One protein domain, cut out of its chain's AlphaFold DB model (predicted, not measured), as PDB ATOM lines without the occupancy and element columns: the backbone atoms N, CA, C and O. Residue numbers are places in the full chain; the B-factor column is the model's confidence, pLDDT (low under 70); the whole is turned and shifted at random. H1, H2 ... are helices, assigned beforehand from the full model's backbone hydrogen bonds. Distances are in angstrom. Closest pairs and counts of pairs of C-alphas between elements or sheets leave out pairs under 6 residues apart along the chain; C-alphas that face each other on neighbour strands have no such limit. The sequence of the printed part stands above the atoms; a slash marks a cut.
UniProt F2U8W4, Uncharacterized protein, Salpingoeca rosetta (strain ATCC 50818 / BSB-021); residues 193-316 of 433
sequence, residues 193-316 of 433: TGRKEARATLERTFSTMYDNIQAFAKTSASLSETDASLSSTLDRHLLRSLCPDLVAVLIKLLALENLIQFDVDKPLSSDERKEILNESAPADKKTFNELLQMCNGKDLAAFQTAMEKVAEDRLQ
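Overview. This is residues 193 to 316 of the 433 residues of an uncharacterized protein of Salpingoeca rosetta (strain ATCC 50818 / BSB-021) (UniProt F2U8W4). An elongated helical bundle is built along one long helix, H1, which runs nearly its whole length, while H2 and H3 follow each other end to end and fold back along it. H3 lies between H1 and H5; H5 in turn has H4 packed on one end and H6 on the other, and the hairpin of H1 and H2 makes one end of the long axis. The printed part has 124 residues with six named helices, H1 to H6 in chain order, and no named strand; the class is all helix. The whole is compact, with a radius of gyration of the C-alphas of 15.1 A, and spans 50 by 27 by 25 A.

Arrangement. H1, residues 193 to 223, touches H2, residues 228 to 241, with its residues 213 to 223 alone. The closest C-alphas of this hairpin are those of Ser 220 and Ser 231, 4.8 A apart, at a shallow tilt of 15 degrees, opposite ways. H1 also touches H3, residues 243 to 257, at a shallow tilt of 24 degrees, opposite ways; the closest C-alphas, Leu 202 and Val 249, are 6.4 A apart. H2 and H3 meet only through their link. H3 touches H5, residues 282 to 294, at a shallow tilt of 15 degrees, opposite ways, with the closest C-alphas, Pro 244 and Leu 292, 6.5 A apart; H5 takes part with residues 288 to 292 alone. H4, residues 270 to 279, touches H3 at a tilt of 37 degrees, only just steep, the same way, the closest C-alphas being those of Ala 255 and Ile 276, 6.4 A apart. H4 and H5 form a hairpin, with the C-alphas of Leu 277 and Lys 285 closest at 5.0 A. H5 and H6, residues 300 to 314, form another, closest at the C-alphas of Met 294 and Phe 303, 6.1 A apart. H6 touches H2 with residue 300 alone, 5.9 A from Asp 235 between C-alphas, at a steep tilt of 38 degrees, the same way. H1 and H4 are apart, as are H1 and H5. Every O i to N i+4 pair is within hydrogen-bond range in H2, H3, H4, H5 and H6, and 26 of 27 are in H1.

Along the chain. H1 begins at C-alpha 193, (265.612, 257.576, 129.536), and measures 46.0 A from first to last C-alpha. H2 measures 19.9 A, H3 21.3 A, H4 14.5 A, H5 18.5 A and H6 20.3 A. H4 begins at C-alpha 270, (262.481, 282.717, 118.229), and H6 ends at C-alpha 314, (253.983, 263.663, 111.315).

Size, cuts and confidence. The two C-alphas farthest apart, Thr 193 and Thr 226, are 51.3 A apart. The link from H3 to H4, residues 258 to 269, is long, and the other links are tight. The printed part has no cut; its mean pLDDT is 94.1, and residue 193 is under 70.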
ATOM      1  N   THR A 193     266.613 257.577 128.451       62.81
ATOM      2  CA  THR A 193     265.612 257.576 129.536       62.81
ATOM      3  C   THR A 193     264.905 258.924 129.656       62.81
ATOM      4  O   THR A 193     263.677 258.966 129.584       62.81
ATOM      5  N   GLY A 194     265.664 260.023 129.700       77.19
ATOM      6  CA  GLY A 194     265.116 261.384 129.758       77.19
ATOM      7  C   GLY A 194     264.231 261.733 128.558       77.19
ATOM      8  O   GLY A 194     263.242 262.437 128.708       77.19
ATOM      9  N   ARG A 195     264.495 261.169 127.371       82.25
ATOM     10  CA  ARG A 195     263.677 261.424 126.174       82.25
ATOM     11  C   ARG A 195     262.253 260.888 126.270       82.25
ATOM     12  O   ARG A 195     261.328 261.538 125.790       82.25
ATOM     13  N   LYS A 196     262.059 259.695 126.844       86.31
ATOM     14  CA  LYS A 196     260.711 259.117 126.990       86.31
ATOM     15  C   LYS A 196     259.872 259.953 127.947       86.31
ATOM     16  O   LYS A 196     258.705 260.209 127.668       86.31
ATOM     17  N   GLU A 197     260.486 260.401 129.039       89.12
ATOM     18  CA  GLU A 197     259.860 261.299 130.006       89.12
ATOM     19  C   GLU A 197     259.574 262.667 129.380       89.12
ATOM     20  O   GLU A 197     258.439 263.124 129.442       89.12
ATOM     21  N   ALA A 198     260.545 263.260 128.678       91.25
ATOM     22  CA  ALA A 198     260.374 264.513 127.949       91.25
ATOM     23  C   ALA A 198     259.224 264.440 126.939       91.25
ATOM     24  O   ALA A 198     258.361 265.314 126.924       91.25
ATOM     25  N   ARG A 199     259.161 263.368 126.138       93.25
ATOM     26  CA  ARG A 199     258.062 263.155 125.194       93.25
ATOM     27  C   ARG A 199     256.728 263.045 125.923       93.25
ATOM     28  O   ARG A 199     255.801 263.760 125.569       93.25
ATOM     29  N   ALA A 200     256.633 262.217 126.963       93.75
ATOM     30  CA  ALA A 200     255.398 262.063 127.732       93.75
ATOM     31  C   ALA A 200     254.941 263.380 128.391       93.75
ATOM     32  O   ALA A 200     253.742 263.646 128.481       93.75
ATOM     33  N   THR A 201     255.882 264.210 128.846       95.19
ATOM     34  CA  THR A 201     255.603 265.553 129.366       95.19
ATOM     35  C   THR A 201     255.061 266.457 128.265       95.19
ATOM     36  O   THR A 201     253.988 267.027 128.437       95.19
ATOM     37  N   LEU A 202     255.728 266.533 127.111       96.75
ATOM     38  CA  LEU A 202     255.281 267.355 125.983       96.75
ATOM     39  C   LEU A 202     253.931 266.901 125.420       96.75
ATOM     40  O   LEU A 202     253.102 267.748 125.111       96.75
ATOM     41  N   GLU A 203     253.663 265.595 125.348       96.69
ATOM     42  CA  GLU A 203     252.363 265.048 124.934       96.69
ATOM     43  C   GLU A 203     251.236 265.464 125.892       96.69
ATOM     44  O   GLU A 203     250.149 265.843 125.453       96.69
ATOM     45  N   ARG A 204     251.486 265.449 127.212       96.38
ATOM     46  CA  ARG A 204     250.519 265.960 128.200       96.38
ATOM     47  C   ARG A 204     250.314 267.465 128.074       96.38
ATOM     48  O   ARG A 204     249.169 267.915 128.145       96.38
ATOM     49  N   THR A 205     251.393 268.225 127.896       96.88
ATOM     50  CA  THR A 205     251.331 269.679 127.708       96.88
ATOM     51  C   THR A 205     250.532 270.017 126.456       96.88
ATOM     52  O   THR A 205     249.595 270.806 126.537       96.88
ATOM     53  N   PHE A 206     250.822 269.353 125.334       97.94
ATOM     54  CA  PHE A 206     250.079 269.482 124.084       97.94
ATOM     55  C   PHE A 206     248.588 269.199 124.284       97.94
ATOM     56  O   PHE A 206     247.768 270.057 123.977       97.94
ATOM     57  N   SER A 207     248.238 268.038 124.858       97.25
ATOM     58  CA  SER A 207     246.839 267.657 125.093       97.25
ATOM     59  C   SER A 207     246.113 268.702 125.939       97.25
ATOM     60  O   SER A 207     245.036 269.147 125.570       97.25
ATOM     61  N   THR A 208     246.727 269.146 127.038       96.81
ATOM     62  CA  THR A 208     246.119 270.132 127.946       96.81
ATOM     63  C   THR A 208     245.914 271.482 127.258       96.81
ATOM     64  O   THR A 208     244.850 272.087 127.381       96.81
ATOM     65  N   MET A 209     246.919 271.968 126.523       97.50
ATOM     66  CA  MET A 209     246.817 273.231 125.789       97.50
ATOM     67  C   MET A 209     245.774 273.157 124.679       97.50
ATOM     68  O   MET A 209     245.012 274.104 124.492       97.50
ATOM     69  N   TYR A 210     245.722 272.038 123.959       98.06
ATOM     70  CA  TYR A 210     244.783 271.869 122.864       98.06
ATOM     71  C   TYR A 210     243.338 271.730 123.353       98.06
ATOM     72  O   TYR A 210     242.449 272.357 122.785       98.06
ATOM     73  N   ASP A 211     243.103 271.013 124.456       98.06
ATOM     74  CA  ASP A 211     241.787 270.943 125.106       98.06
ATOM     75  C   ASP A 211     241.300 272.338 125.545       98.06
ATOM     76  O   ASP A 211     240.135 272.686 125.345       98.06
ATOM     77  N   ASN A 212     242.194 273.184 126.075       97.69
ATOM     78  CA  ASN A 212     241.864 274.575 126.403       97.69
ATOM     79  C   ASN A 212     241.504 275.390 125.150       97.69
ATOM     80  O   ASN A 212     240.486 276.079 125.139       97.69
ATOM     81  N   ILE A 213     242.303 275.295 124.079       98.06
ATOM     82  CA  ILE A 213     242.031 275.993 122.812       98.06
ATOM     83  C   ILE A 213     240.680 275.562 122.233       98.06
ATOM     84  O   ILE A 213     239.924 276.417 121.778       98.06
ATOM     85  N   GLN A 214     240.339 274.272 122.287       98.06
ATOM     86  CA  GLN A 214     239.035 273.775 121.843       98.06
ATOM     87  C   GLN A 214     237.883 274.336 122.686       98.06
ATOM     88  O   GLN A 214     236.874 274.762 122.125       98.06
ATOM     89  N   ALA A 215     238.042 274.415 124.012       98.00
ATOM     90  CA  ALA A 215     237.046 275.033 124.886       98.00
ATOM     91  C   ALA A 215     236.822 276.518 124.547       98.00
ATOM     92  O   ALA A 215     235.679 276.959 124.446       98.00
ATOM     93  N   PHE A 216     237.898 277.279 124.320       98.06
ATOM     94  CA  PHE A 216     237.803 278.694 123.953       98.06
ATOM     95  C   PHE A 216     237.217 278.904 122.551       98.06
ATOM     96  O   PHE A 216     236.384 279.789 122.364       98.06
ATOM     97  N   ALA A 217     237.605 278.074 121.579       97.31
ATOM     98  CA  ALA A 217     237.049 278.101 120.228       97.31
ATOM     99  C   ALA A 217     235.542 277.806 120.238       97.31
ATOM    100  O   ALA A 217     234.776 278.439 119.516       97.31
ATOM    101  N   LYS A 218     235.094 276.889 121.105       96.69
ATOM    102  CA  LYS A 218     233.674 276.578 121.277       96.69
ATOM    103  C   LYS A 218     232.876 277.780 121.793       96.69
ATOM    104  O   LYS A 218     231.808 278.053 121.253       96.69
ATOM    105  N   THR A 219     233.397 278.511 122.781       96.38
ATOM    106  CA  THR A 219     232.784 279.762 123.265       96.38
ATOM    107  C   THR A 219     232.776 280.839 122.180       96.38
ATOM    108  O   THR A 219     231.777 281.513 121.968       96.38
ATOM    109  N   SER A 220     233.872 280.987 121.433       96.44
ATOM    110  CA  SER A 220     233.916 281.918 120.300       96.44
ATOM    111  C   SER A 220     232.844 281.593 119.251       96.44
ATOM    112  O   SER A 220     232.156 282.489 118.760       96.44
ATOM    113  N   ALA A 221     232.644 280.306 118.951       95.88
ATOM    114  CA  ALA A 221     231.614 279.846 118.031       95.88
ATOM    115  C   ALA A 221     230.190 280.072 118.568       95.88
ATOM    116  O   ALA A 221     229.334 280.505 117.797       95.88
ATOM    117  N   SER A 222     229.923 279.846 119.863       94.38
ATOM    118  CA  SER A 222     228.595 280.115 120.448       94.38
ATOM    119  C   SER A 222     228.237 281.603 120.385       94.38
ATOM    120  O   SER A 222     227.099 281.959 120.086       94.38
ATOM    121  N   LEU A 223     229.226 282.482 120.562       94.25
ATOM    122  CA  LEU A 223     229.047 283.929 120.452       94.25
ATOM    123  C   LEU A 223     228.835 284.416 119.014       94.25
ATOM    124  O   LEU A 223     228.311 285.512 118.833       94.25
ATOM    125  N   SER A 224     229.178 283.627 117.992       92.56
ATOM    126  CA  SER A 224     229.004 284.031 116.588       92.56
ATOM    127  C   SER A 224     227.539 284.266 116.199       92.56
ATOM    128  O   SER A 224     227.264 285.087 115.324       92.56
ATOM    129  N   GLU A 225     226.605 283.598 116.883       89.38
ATOM    130  CA  GLU A 225     225.162 283.772 116.688       89.38
ATOM    131  C   GLU A 225     224.672 285.142 117.181       89.38
ATOM    132  O   GLU A 225     223.698 285.676 116.655       89.38
ATOM    133  N   THR A 226     225.351 285.715 118.181       88.31
ATOM    134  CA  THR A 226     224.986 286.999 118.803       88.31
ATOM    135  C   THR A 226     225.824 288.155 118.255       88.31
ATOM    136  O   THR A 226     225.282 289.197 117.899       88.31
ATOM    137  N   ASP A 227     227.140 287.969 118.147       93.06
ATOM    138  CA  ASP A 227     228.084 288.957 117.626       93.06
ATOM    139  C   ASP A 227     229.238 288.266 116.875       93.06
ATOM    140  O   ASP A 227     230.266 287.865 117.433       93.06
ATOM    141  N   ALA A 228     229.090 288.173 115.552       93.94
ATOM    142  CA  ALA A 228     230.113 287.621 114.666       93.94
ATOM    143  C   ALA A 228     231.439 288.413 114.696       93.94
ATOM    144  O   ALA A 228     232.508 287.855 114.431       93.94
ATOM    145  N   SER A 229     231.399 289.712 115.017       94.69
ATOM    146  CA  SER A 229     232.599 290.552 115.090       94.69
ATOM    147  C   SER A 229     233.422 290.255 116.345       94.69
ATOM    148  O   SER A 229     234.654 290.162 116.268       94.69
ATOM    149  N   LEU A 230     232.743 290.026 117.474       95.50
ATOM    150  CA  LEU A 230     233.353 289.576 118.720       95.50
ATOM    151  C   LEU A 230     233.969 288.188 118.534       95.50
ATOM    152  O   LEU A 230     235.154 288.018 118.808       95.50
ATOM    153  N   SER A 231     233.209 287.238 117.982       95.69
ATOM    154  CA  SER A 231     233.693 285.888 117.658       95.69
ATOM    155  C   SER A 231     234.990 285.922 116.826       95.69
ATOM    156  O   SER A 231     236.029 285.410 117.246       95.69
ATOM    157  N   SER A 232     235.010 286.674 115.717       95.44
ATOM    158  CA  SER A 232     236.224 286.829 114.892       95.44
ATOM    159  C   SER A 232     237.401 287.465 115.646       95.44
ATOM    160  O   SER A 232     238.572 287.185 115.358       95.44
ATOM    161  N   THR A 233     237.116 288.350 116.601       95.94
ATOM    162  CA  THR A 233     238.133 288.991 117.438       95.94
ATOM    163  C   THR A 233     238.739 287.999 118.433       95.94
ATOM    164  O   THR A 233     239.964 287.966 118.575       95.94
ATOM    165  N   LEU A 234     237.913 287.155 119.058       97.00
ATOM    166  CA  LEU A 234     238.347 286.104 119.982       97.00
ATOM    167  C   LEU A 234     239.182 285.034 119.268       97.00
ATOM    168  O   LEU A 234     240.287 284.729 119.720       97.00
ATOM    169  N   ASP A 235     238.741 284.556 118.103       97.31
ATOM    170  CA  ASP A 235     239.497 283.587 117.294       97.31
ATOM    171  C   ASP A 235     240.883 284.117 116.918       97.31
ATOM    172  O   ASP A 235     241.905 283.435 117.045       97.31
ATOM    173  N   ARG A 236     240.948 285.383 116.500       97.25
ATOM    174  CA  ARG A 236     242.216 286.034 116.161       97.25
ATOM    175  C   ARG A 236     243.110 286.221 117.381       97.25
ATOM    176  O   ARG A 236     244.335 286.174 117.255       97.25
ATOM    177  N   HIS A 237     242.519 286.462 118.547       97.38
ATOM    178  CA  HIS A 237     243.273 286.540 119.786       97.38
ATOM    179  C   HIS A 237     243.855 285.173 120.164       97.38
ATOM    180  O   HIS A 237     245.047 285.107 120.467       97.38
ATOM    181  N   LEU A 238     243.081 284.087 120.059       97.75
ATOM    182  CA  LEU A 238     243.549 282.711 120.283       97.75
ATOM    183  C   LEU A 238     244.723 282.341 119.373       97.75
ATOM    184  O   LEU A 238     245.743 281.838 119.857       97.75
ATOM    185  N   LEU A 239     244.612 282.655 118.077       98.31
ATOM    186  CA  LEU A 239     245.672 282.437 117.088       98.31
ATOM    187  C   LEU A 239     246.990 283.117 117.475       98.31
ATOM    188  O   LEU A 239     248.057 282.551 117.269       98.31
ATOM    189  N   ARG A 240     246.932 284.315 118.061       97.25
ATOM    190  CA  ARG A 240     248.131 285.112 118.370       97.25
ATOM    191  C   ARG A 240     248.702 284.883 119.757       97.25
ATOM    192  O   ARG A 240     249.856 285.229 119.981       97.25
ATOM    193  N   SER A 241     247.900 284.361 120.677       96.38
ATOM    194  CA  SER A 241     248.287 284.214 122.082       96.38
ATOM    195  C   SER A 241     248.650 282.778 122.442       96.38
ATOM    196  O   SER A 241     249.737 282.562 122.954       96.38
ATOM    197  N   LEU A 242     247.792 281.795 122.149       97.25
ATOM    198  CA  LEU A 242     247.986 280.411 122.609       97.25
ATOM    199  C   LEU A 242     248.545 279.486 121.524       97.25
ATOM    200  O   LEU A 242     249.319 278.572 121.810       97.25
ATOM    201  N   CYS A 243     248.167 279.715 120.266       98.19
ATOM    202  CA  CYS A 243     248.592 278.862 119.158       98.19
ATOM    203  C   CYS A 243     250.116 278.871 118.905       98.19
ATOM    204  O   CYS A 243     250.649 277.800 118.614       98.19
ATOM    205  N   PRO A 244     250.868 279.986 119.057       97.19
ATOM    206  CA  PRO A 244     252.323 279.970 118.888       97.19
ATOM    207  C   PRO A 244     253.030 279.065 119.902       97.19
ATOM    208  O   PRO A 244     253.988 278.382 119.540       97.19
ATOM    209  N   ASP A 245     252.540 279.032 121.142       96.81
ATOM    210  CA  ASP A 245     253.086 278.185 122.201       96.81
ATOM    211  C   ASP A 245     252.736 276.711 121.962       96.81
ATOM    212  O   ASP A 245     253.588 275.839 122.129       96.81
ATOM    213  N   LEU A 246     251.523 276.421 121.473       98.00
ATOM    214  CA  LEU A 246     251.151 275.071 121.039       98.00
ATOM    215  C   LEU A 246     252.076 274.576 119.914       98.00
ATOM    216  O   LEU A 246     252.590 273.460 119.978       98.00
ATOM    217  N   VAL A 247     252.345 275.420 118.910       98.25
ATOM    218  CA  VAL A 247     253.294 275.097 117.830       98.25
ATOM    219  C   VAL A 247     254.708 274.907 118.385       98.25
ATOM    220  O   VAL A 247     255.410 274.001 117.945       98.25
ATOM    221  N   ALA A 248     255.131 275.682 119.389       97.69
ATOM    222  CA  ALA A 248     256.425 275.481 120.040       97.69
ATOM    223  C   ALA A 248     256.533 274.102 120.721       97.69
ATOM    224  O   ALA A 248     257.585 273.470 120.636       97.69
ATOM    225  N   VAL A 249     255.455 273.590 121.328       98.00
ATOM    226  CA  VAL A 249     255.417 272.214 121.865       98.00
ATOM    227  C   VAL A 249     255.586 271.178 120.749       98.00
ATOM    228  O   VAL A 249     256.359 270.231 120.910       98.00
ATOM    229  N   LEU A 250     254.935 271.370 119.598       98.12
ATOM    230  CA  LEU A 250     255.108 270.492 118.434       98.12
ATOM    231  C   LEU A 250     256.541 270.542 117.877       98.12
ATOM    232  O   LEU A 250     257.094 269.503 117.527       98.12
ATOM    233  N   ILE A 251     257.180 271.718 117.856       97.69
ATOM    234  CA  ILE A 251     258.590 271.871 117.452       97.69
ATOM    235  C   ILE A 251     259.520 271.130 118.423       97.69
ATOM    236  O   ILE A 251     260.461 270.472 117.987       97.69
ATOM    237  N   LYS A 252     259.252 271.168 119.734       95.94
ATOM    238  CA  LYS A 252     260.004 270.365 120.714       95.94
ATOM    239  C   LYS A 252     259.833 268.862 120.477       95.94
ATOM    240  O   LYS A 252     260.797 268.108 120.574       95.94
ATOM    241  N   LEU A 253     258.623 268.408 120.154       95.56
ATOM    242  CA  LEU A 253     258.375 267.003 119.813       95.56
ATOM    243  C   LEU A 253     259.125 266.588 118.541       95.56
ATOM    244  O   LEU A 253     259.750 265.527 118.535       95.56
ATOM    245  N   LEU A 254     259.132 267.448 117.519       94.25
ATOM    246  CA  LEU A 254     259.934 267.270 116.308       94.25
ATOM    247  C   LEU A 254     261.430 267.162 116.643       94.25
ATOM    248  O   LEU A 254     262.103 266.242 116.181       94.25
ATOM    249  N   ALA A 255     261.939 268.051 117.498       91.88
ATOM    250  CA  ALA A 255     263.324 268.019 117.952       91.88
ATOM    251  C   ALA A 255     263.676 266.693 118.649       91.88
ATOM    252  O   ALA A 255     264.733 266.128 118.374       91.88
ATOM    253  N   LEU A 256     262.784 266.135 119.483       89.75
ATOM    254  CA  LEU A 256     263.019 264.825 120.116       89.75
ATOM    255  C   LEU A 256     263.124 263.684 119.101       89.75
ATOM    256  O   LEU A 256     263.908 262.757 119.319       89.75
ATOM    257  N   GLU A 257     262.323 263.715 118.036       85.94
ATOM    258  CA  GLU A 257     262.367 262.707 116.971       85.94
ATOM    259  C   GLU A 257     263.641 262.824 116.137       85.94
ATOM    260  O   GLU A 257     264.279 261.811 115.852       85.94
ATOM    261  N   ASN A 258     264.064 264.057 115.864       84.69
ATOM    262  CA  ASN A 258     265.283 264.368 115.124       84.69
ATOM    263  C   ASN A 258     266.536 264.400 116.014       84.69
ATOM    264  O   ASN A 258     267.597 264.813 115.565       84.69
ATOM    265  N   LEU A 259     266.450 263.962 117.274       84.25
ATOM    266  CA  LEU A 259     267.582 263.921 118.208       84.25
ATOM    267  C   LEU A 259     268.281 265.285 118.411       84.25
ATOM    268  O   LEU A 259     269.458 265.326 118.769       84.25
ATOM    269  N   ILE A 260     267.563 266.390 118.208       85.06
ATOM    270  CA  ILE A 260     268.057 267.756 118.401       85.06
ATOM    271  C   ILE A 260     267.944 268.101 119.890       85.06
ATOM    272  O   ILE A 260     266.928 267.815 120.530       85.06
ATOM    273  N   GLN A 261     268.994 268.688 120.463       83.75
ATOM    274  CA  GLN A 261     268.998 269.080 121.872       83.75
ATOM    275  C   GLN A 261     268.185 270.356 122.095       83.75
ATOM    276  O   GLN A 261     268.268 271.304 121.323       83.75
ATOM    277  N   PHE A 262     267.426 270.385 123.186       88.56
ATOM    278  CA  PHE A 262     266.726 271.569 123.670       88.56
ATOM    279  C   PHE A 262     266.404 271.403 125.158       88.56
ATOM    280  O   PHE A 262     266.423 270.292 125.697       88.56
ATOM    281  N   ASP A 263     266.077 272.509 125.821       88.00
ATOM    282  CA  ASP A 263     265.603 272.497 127.202       88.00
ATOM    283  C   ASP A 263     264.090 272.213 127.235       88.00
ATOM    284  O   ASP A 263     263.265 272.980 126.726       88.00
ATOM    285  N   VAL A 264     263.715 271.066 127.803       87.94
ATOM    286  CA  VAL A 264     262.318 270.612 127.853       87.94
ATOM    287  C   VAL A 264     261.460 271.560 128.686       87.94
ATOM    288  O   VAL A 264     260.318 271.828 128.298       87.94
ATOM    289  N   ASP A 265     262.024 272.125 129.752       87.12
ATOM    290  CA  ASP A 265     261.301 272.904 130.754       87.12
ATOM    291  C   ASP A 265     261.225 274.396 130.401       87.12
ATOM    292  O   ASP A 265     260.364 275.111 130.916       87.12
ATOM    293  N   LYS A 266     262.070 274.882 129.481       90.56
ATOM    294  CA  LYS A 266     262.064 276.291 129.053       90.56
ATOM    295  C   LYS A 266     261.271 276.530 127.771       90.56
ATOM    296  O   LYS A 266     261.322 275.708 126.858       90.56
ATOM    297  N   PRO A 267     260.537 277.648 127.650       91.19
ATOM    298  CA  PRO A 267     259.904 278.024 126.389       91.19
ATOM    299  C   PRO A 267     260.965 278.251 125.308       91.19
ATOM    300  O   PRO A 267     262.028 278.795 125.595       91.19
ATOM    301  N   LEU A 268     260.670 277.849 124.067       92.38
ATOM    302  CA  LEU A 268     261.588 278.076 122.952       92.38
ATOM    303  C   LEU A 268     261.576 279.551 122.544       92.38
ATOM    304  O   LEU A 268     260.521 280.124 122.253       92.38
ATOM    305  N   SER A 269     262.758 280.139 122.434       93.06
ATOM    306  CA  SER A 269     262.957 281.446 121.819       93.06
ATOM    307  C   SER A 269     262.664 281.421 120.310       93.06
ATOM    308  O   SER A 269     262.450 280.381 119.679       93.06
ATOM    309  N   SER A 270     262.611 282.604 119.690       92.44
ATOM    310  CA  SER A 270     262.481 282.717 118.229       92.44
ATOM    311  C   SER A 270     263.664 282.076 117.498       92.44
ATOM    312  O   SER A 270     263.472 281.437 116.465       92.44
ATOM    313  N   ASP A 271     264.867 282.208 118.056       93.12
ATOM    314  CA  ASP A 271     266.091 281.733 117.419       93.12
ATOM    315  C   ASP A 271     266.261 280.222 117.590       93.12
ATOM    316  O   ASP A 271     266.485 279.541 116.593       93.12
ATOM    317  N   GLU A 272     265.987 279.672 118.779       93.81
ATOM    318  CA  GLU A 272     265.974 278.214 118.996       93.81
ATOM    319  C   GLU A 272     264.946 277.516 118.092       93.81
ATOM    320  O   GLU A 272     265.227 276.467 117.513       93.81
ATOM    321  N   ARG A 273     263.755 278.109 117.894       95.25
ATOM    322  CA  ARG A 273     262.765 277.571 116.940       95.25
ATOM    323  C   ARG A 273     263.322 277.514 115.519       95.25
ATOM    324  O   ARG A 273     263.126 276.515 114.833       95.25
ATOM    325  N   LYS A 274     264.001 278.572 115.064       94.50
ATOM    326  CA  LYS A 274     264.598 278.611 113.720       94.50
ATOM    327  C   LYS A 274     265.734 277.607 113.580       94.50
ATOM    328  O   LYS A 274     265.822 276.971 112.538       94.50
ATOM    329  N   GLU A 275     266.573 277.468 114.600       92.94
ATOM    330  CA  GLU A 275     267.681 276.513 114.627       92.94
ATOM    331  C   GLU A 275     267.170 275.075 114.487       92.94
ATOM    332  O   GLU A 275     267.530 274.396 113.526       92.94
ATOM    333  N   ILE A 276     266.210 274.670 115.328       92.75
ATOM    334  CA  ILE A 276     265.577 273.341 115.258       92.75
ATOM    335  C   ILE A 276     264.976 273.082 113.868       92.75
ATOM    336  O   ILE A 276     265.150 272.003 113.297       92.75
ATOM    337  N   LEU A 277     264.264 274.060 113.299       94.69
ATOM    338  CA  LEU A 277     263.640 273.907 111.983       94.69
ATOM    339  C   LEU A 277     264.656 273.897 110.833       94.69
ATOM    340  O   LEU A 277     264.423 273.215 109.842       94.69
ATOM    341  N   ASN A 278     265.770 274.624 110.941       91.50
ATOM    342  CA  ASN A 278     266.857 274.586 109.957       91.50
ATOM    343  C   ASN A 278     267.617 273.258 109.981       91.50
ATOM    344  O   ASN A 278     268.149 272.842 108.958       91.50
ATOM    345  N   GLU A 279     267.661 272.609 111.139       85.75
ATOM    346  CA  GLU A 279     268.276 271.299 111.321       85.75
ATOM    347  C   GLU A 279     267.380 270.118 110.932       85.75
ATOM    348  O   GLU A 279     267.883 268.995 110.814       85.75
ATOM    349  N   SER A 280     266.083 270.374 110.759       87.50
ATOM    350  CA  SER A 280     265.061 269.397 110.389       87.50
ATOM    351  C   SER A 280     264.917 269.264 108.869       87.50
ATOM    352  O   SER A 280     265.392 270.104 108.103       87.50
ATOM    353  N   ALA A 281     264.203 268.227 108.422       87.31
ATOM    354  CA  ALA A 281     263.969 267.987 107.003       87.31
ATOM    355  C   ALA A 281     263.267 269.184 106.317       87.31
ATOM    356  O   ALA A 281     262.403 269.823 106.929       87.31
ATOM    357  N   PRO A 282     263.541 269.467 105.024       88.94
ATOM    358  CA  PRO A 282     262.942 270.602 104.312       88.94
ATOM    359  C   PRO A 282     261.406 270.615 104.326       88.94
ATOM    360  O   PRO A 282     260.794 271.683 104.408       88.94
ATOM    361  N   ALA A 283     260.782 269.434 104.275       90.81
ATOM    362  CA  ALA A 283     259.334 269.284 104.379       90.81
ATOM    363  C   ALA A 283     258.816 269.725 105.757       90.81
ATOM    364  O   ALA A 283     257.902 270.544 105.821       90.81
ATOM    365  N   ASP A 284     259.455 269.273 106.840       93.31
ATOM    366  CA  ASP A 284     259.106 269.668 108.209       93.31
ATOM    367  C   ASP A 284     259.291 271.174 108.395       93.31
ATOM    368  O   ASP A 284     258.373 271.874 108.818       93.31
ATOM    369  N   LYS A 285     260.446 271.711 107.984       95.00
ATOM    370  CA  LYS A 285     260.716 273.152 108.036       95.00
ATOM    371  C   LYS A 285     259.614 273.952 107.348       95.00
ATOM    372  O   LYS A 285     259.140 274.941 107.905       95.00
ATOM    373  N   LYS A 286     259.207 273.549 106.143       96.00
ATOM    374  CA  LYS A 286     258.134 274.217 105.402       96.00
ATOM    375  C   LYS A 286     256.810 274.145 106.165       96.00
ATOM    376  O   LYS A 286     256.226 275.187 106.450       96.00
ATOM    377  N   THR A 287     256.381 272.947 106.550       96.94
ATOM    378  CA  THR A 287     255.100 272.714 107.230       96.94
ATOM    379  C   THR A 287     254.987 273.468 108.557       96.94
ATOM    380  O   THR A 287     253.965 274.093 108.835       96.94
ATOM    381  N   PHE A 288     256.041 273.483 109.374       97.56
ATOM    382  CA  PHE A 288     256.028 274.205 110.646       97.56
ATOM    383  C   PHE A 288     256.087 275.728 110.472       97.56
ATOM    384  O   PHE A 288     255.457 276.450 111.244       97.56
ATOM    385  N   ASN A 289     256.786 276.239 109.451       97.31
ATOM    386  CA  ASN A 289     256.745 277.669 109.129       97.31
ATOM    387  C   ASN A 289     255.354 278.105 108.645       97.31
ATOM    388  O   ASN A 289     254.894 279.180 109.027       97.31
ATOM    389  N   GLU A 290     254.661 277.267 107.871       97.62
ATOM    390  CA  GLU A 290     253.264 277.503 107.483       97.62
ATOM    391  C   GLU A 290     252.355 277.570 108.724       97.62
ATOM    392  O   GLU A 290     251.614 278.541 108.875       97.62
ATOM    393  N   LEU A 291     252.478 276.632 109.676       97.62
ATOM    394  CA  LEU A 291     251.738 276.691 110.949       97.62
ATOM    395  C   LEU A 291     252.022 277.974 111.745       97.62
ATOM    396  O   LEU A 291     251.090 278.628 112.215       97.62
ATOM    397  N   LEU A 292     253.293 278.368 111.881       97.06
ATOM    398  CA  LEU A 292     253.674 279.612 112.563       97.06
ATOM    399  C   LEU A 292     253.090 280.852 111.871       97.06
ATOM    400  O   LEU A 292     252.700 281.815 112.535       97.06
ATOM    401  N   GLN A 293     253.002 280.842 110.540       97.00
ATOM    402  CA  GLN A 293     252.375 281.919 109.780       97.00
ATOM    403  C   GLN A 293     250.863 281.985 110.039       97.00
ATOM    404  O   GLN A 293     250.320 283.081 110.206       97.00
ATOM    405  N   MET A 294     250.189 280.835 110.135       98.06
ATOM    406  CA  MET A 294     248.751 280.756 110.419       98.06
ATOM    407  C   MET A 294     248.376 281.357 111.780       98.06
ATOM    408  O   MET A 294     247.317 281.975 111.883       98.06
ATOM    409  N   CYS A 295     249.263 281.306 112.782       97.19
ATOM    410  CA  CYS A 295     249.072 281.988 114.072       97.19
ATOM    411  C   CYS A 295     248.879 283.516 113.943       97.19
ATOM    412  O   CYS A 295     248.312 284.165 114.818       97.19
ATOM    413  N   ASN A 296     249.318 284.129 112.839       95.25
ATOM    414  CA  ASN A 296     249.103 285.555 112.575       95.25
ATOM    415  C   ASN A 296     247.843 285.842 111.739       95.25
ATOM    416  O   ASN A 296     247.492 287.014 111.535       95.25
ATOM    417  N   GLY A 297     247.179 284.783 111.270       93.50
ATOM    418  CA  GLY A 297     246.035 284.801 110.370       93.50
ATOM    419  C   GLY A 297     244.713 285.193 111.032       93.50
ATOM    420  O   GLY A 297     244.661 285.963 111.993       93.50
ATOM    421  N   LYS A 298     243.615 284.710 110.439       92.75
ATOM    422  CA  LYS A 298     242.236 285.021 110.855       92.75
ATOM    423  C   LYS A 298     241.332 283.792 110.965       92.75
ATOM    424  O   LYS A 298     240.198 283.948 111.393       92.75
ATOM    425  N   ASP A 299     241.808 282.624 110.545       95.38
ATOM    426  CA  ASP A 299     241.013 281.401 110.447       95.38
ATOM    427  C   ASP A 299     241.548 280.366 111.442       95.38
ATOM    428  O   ASP A 299     242.580 279.726 111.212       95.38
ATOM    429  N   LEU A 300     240.872 280.267 112.587       97.19
ATOM    430  CA  LEU A 300     241.241 279.346 113.657       97.19
ATOM    431  C   LEU A 300     240.955 277.888 113.274       97.19
ATOM    432  O   LEU A 300     241.763 277.016 113.586       97.19
ATOM    433  N   ALA A 301     239.862 277.623 112.554       96.69
ATOM    434  CA  ALA A 301     239.484 276.275 112.135       96.69
ATOM    435  C   ALA A 301     240.488 275.694 111.126       96.69
ATOM    436  O   ALA A 301     240.898 274.534 111.244       96.69
ATOM    437  N   ALA A 302     240.953 276.514 110.177       97.69
ATOM    438  CA  ALA A 302     242.022 276.124 109.263       97.69
ATOM    439  C   ALA A 302     243.317 275.802 110.022       97.69
ATOM    440  O   ALA A 302     243.962 274.794 109.727       97.69
ATOM    441  N   PHE A 303     243.688 276.619 111.019       98.50
ATOM    442  CA  PHE A 303     244.853 276.346 111.867       98.50
ATOM    443  C   PHE A 303     244.703 275.027 112.630       98.50
ATOM    444  O   PHE A 303     245.623 274.216 112.599       98.50
ATOM    445  N   GLN A 304     243.555 274.787 113.274       97.81
ATOM    446  CA  GLN A 304     243.294 273.550 114.013       97.81
ATOM    447  C   GLN A 304     243.431 272.328 113.104       97.81
ATOM    448  O   GLN A 304     244.183 271.424 113.440       97.81
ATOM    449  N   THR A 305     242.826 272.362 111.914       97.94
ATOM    450  CA  THR A 305     242.916 271.267 110.933       97.94
ATOM    451  C   THR A 305     244.366 270.998 110.509       97.94
ATOM    452  O   THR A 305     244.811 269.852 110.451       97.94
ATOM    453  N   ALA A 306     245.133 272.053 110.206       98.12
ATOM    454  CA  ALA A 306     246.535 271.916 109.816       98.12
ATOM    455  C   ALA A 306     247.402 271.386 110.970       98.12
ATOM    456  O   ALA A 306     248.287 270.557 110.758       98.12
ATOM    457  N   MET A 307     247.135 271.848 112.191       98.00
ATOM    458  CA  MET A 307     247.843 271.445 113.399       98.00
ATOM    459  C   MET A 307     247.552 269.981 113.751       98.00
ATOM    460  O   MET A 307     248.498 269.230 113.976       98.00
ATOM    461  N   GLU A 308     246.282 269.557 113.728       97.88
ATOM    462  CA  GLU A 308     245.869 268.163 113.954       97.88
ATOM    463  C   GLU A 308     246.562 267.226 112.967       97.88
ATOM    464  O   GLU A 308     247.151 266.227 113.374       97.88
ATOM    465  N   LYS A 309     246.609 267.607 111.686       97.12
ATOM    466  CA  LYS A 309     247.325 266.847 110.660       97.12
ATOM    467  C   LYS A 309     248.812 266.682 110.988       97.12
ATOM    468  O   LYS A 309     249.354 265.590 110.859       97.12
ATOM    469  N   VAL A 310     249.492 267.746 111.419       97.31
ATOM    470  CA  VAL A 310     250.912 267.665 111.814       97.31
ATOM    471  C   VAL A 310     251.092 266.796 113.060       97.31
ATOM    472  O   VAL A 310     252.003 265.970 113.116       97.31
ATOM    473  N   ALA A 311     250.224 266.962 114.050       97.50
ATOM    474  CA  ALA A 311     250.247 266.188 115.279       97.50
ATOM    475  C   ALA A 311     250.056 264.684 115.009       97.50
ATOM    476  O   ALA A 311     250.864 263.886 115.481       97.50
ATOM    477  N   GLU A 312     249.050 264.292 114.229       96.12
ATOM    478  CA  GLU A 312     248.725 262.888 113.952       96.12
ATOM    479  C   GLU A 312     249.660 262.265 112.906       96.12
ATOM    480  O   GLU A 312     250.329 261.270 113.193       96.12
ATOM    481  N   ASP A 313     249.766 262.859 111.712       94.06
ATOM    482  CA  ASP A 313     250.488 262.248 110.589       94.06
ATOM    483  C   ASP A 313     252.004 262.289 110.812       94.06
ATOM    484  O   ASP A 313     252.701 261.289 110.606       94.06
ATOM    485  N   ARG A 314     252.533 263.450 111.224       92.69
ATOM    486  CA  ARG A 314     253.983 263.663 111.315       92.69
ATOM    487  C   ARG A 314     254.550 263.274 112.672       92.69
ATOM    488  O   ARG A 314     255.606 262.649 112.707       92.69
ATOM    489  N   LEU A 315     253.886 263.650 113.762       94.88
ATOM    490  CA  LEU A 315     254.388 263.448 115.129       94.88
ATOM    491  C   LEU A 315     253.763 262.248 115.847       94.88
ATOM    492  O   LEU A 315     254.173 261.933 116.969       94.88
ATOM    493  N   GLN A 316     252.802 261.560 115.219       94.62
ATOM    494  CA  GLN A 316     252.160 260.356 115.759       94.62
ATOM    495  C   GLN A 316     251.542 260.590 117.149       94.62
ATOM    496  O   GLN A 316     251.586 259.727 118.031       94.62
TER     497      GLN A 316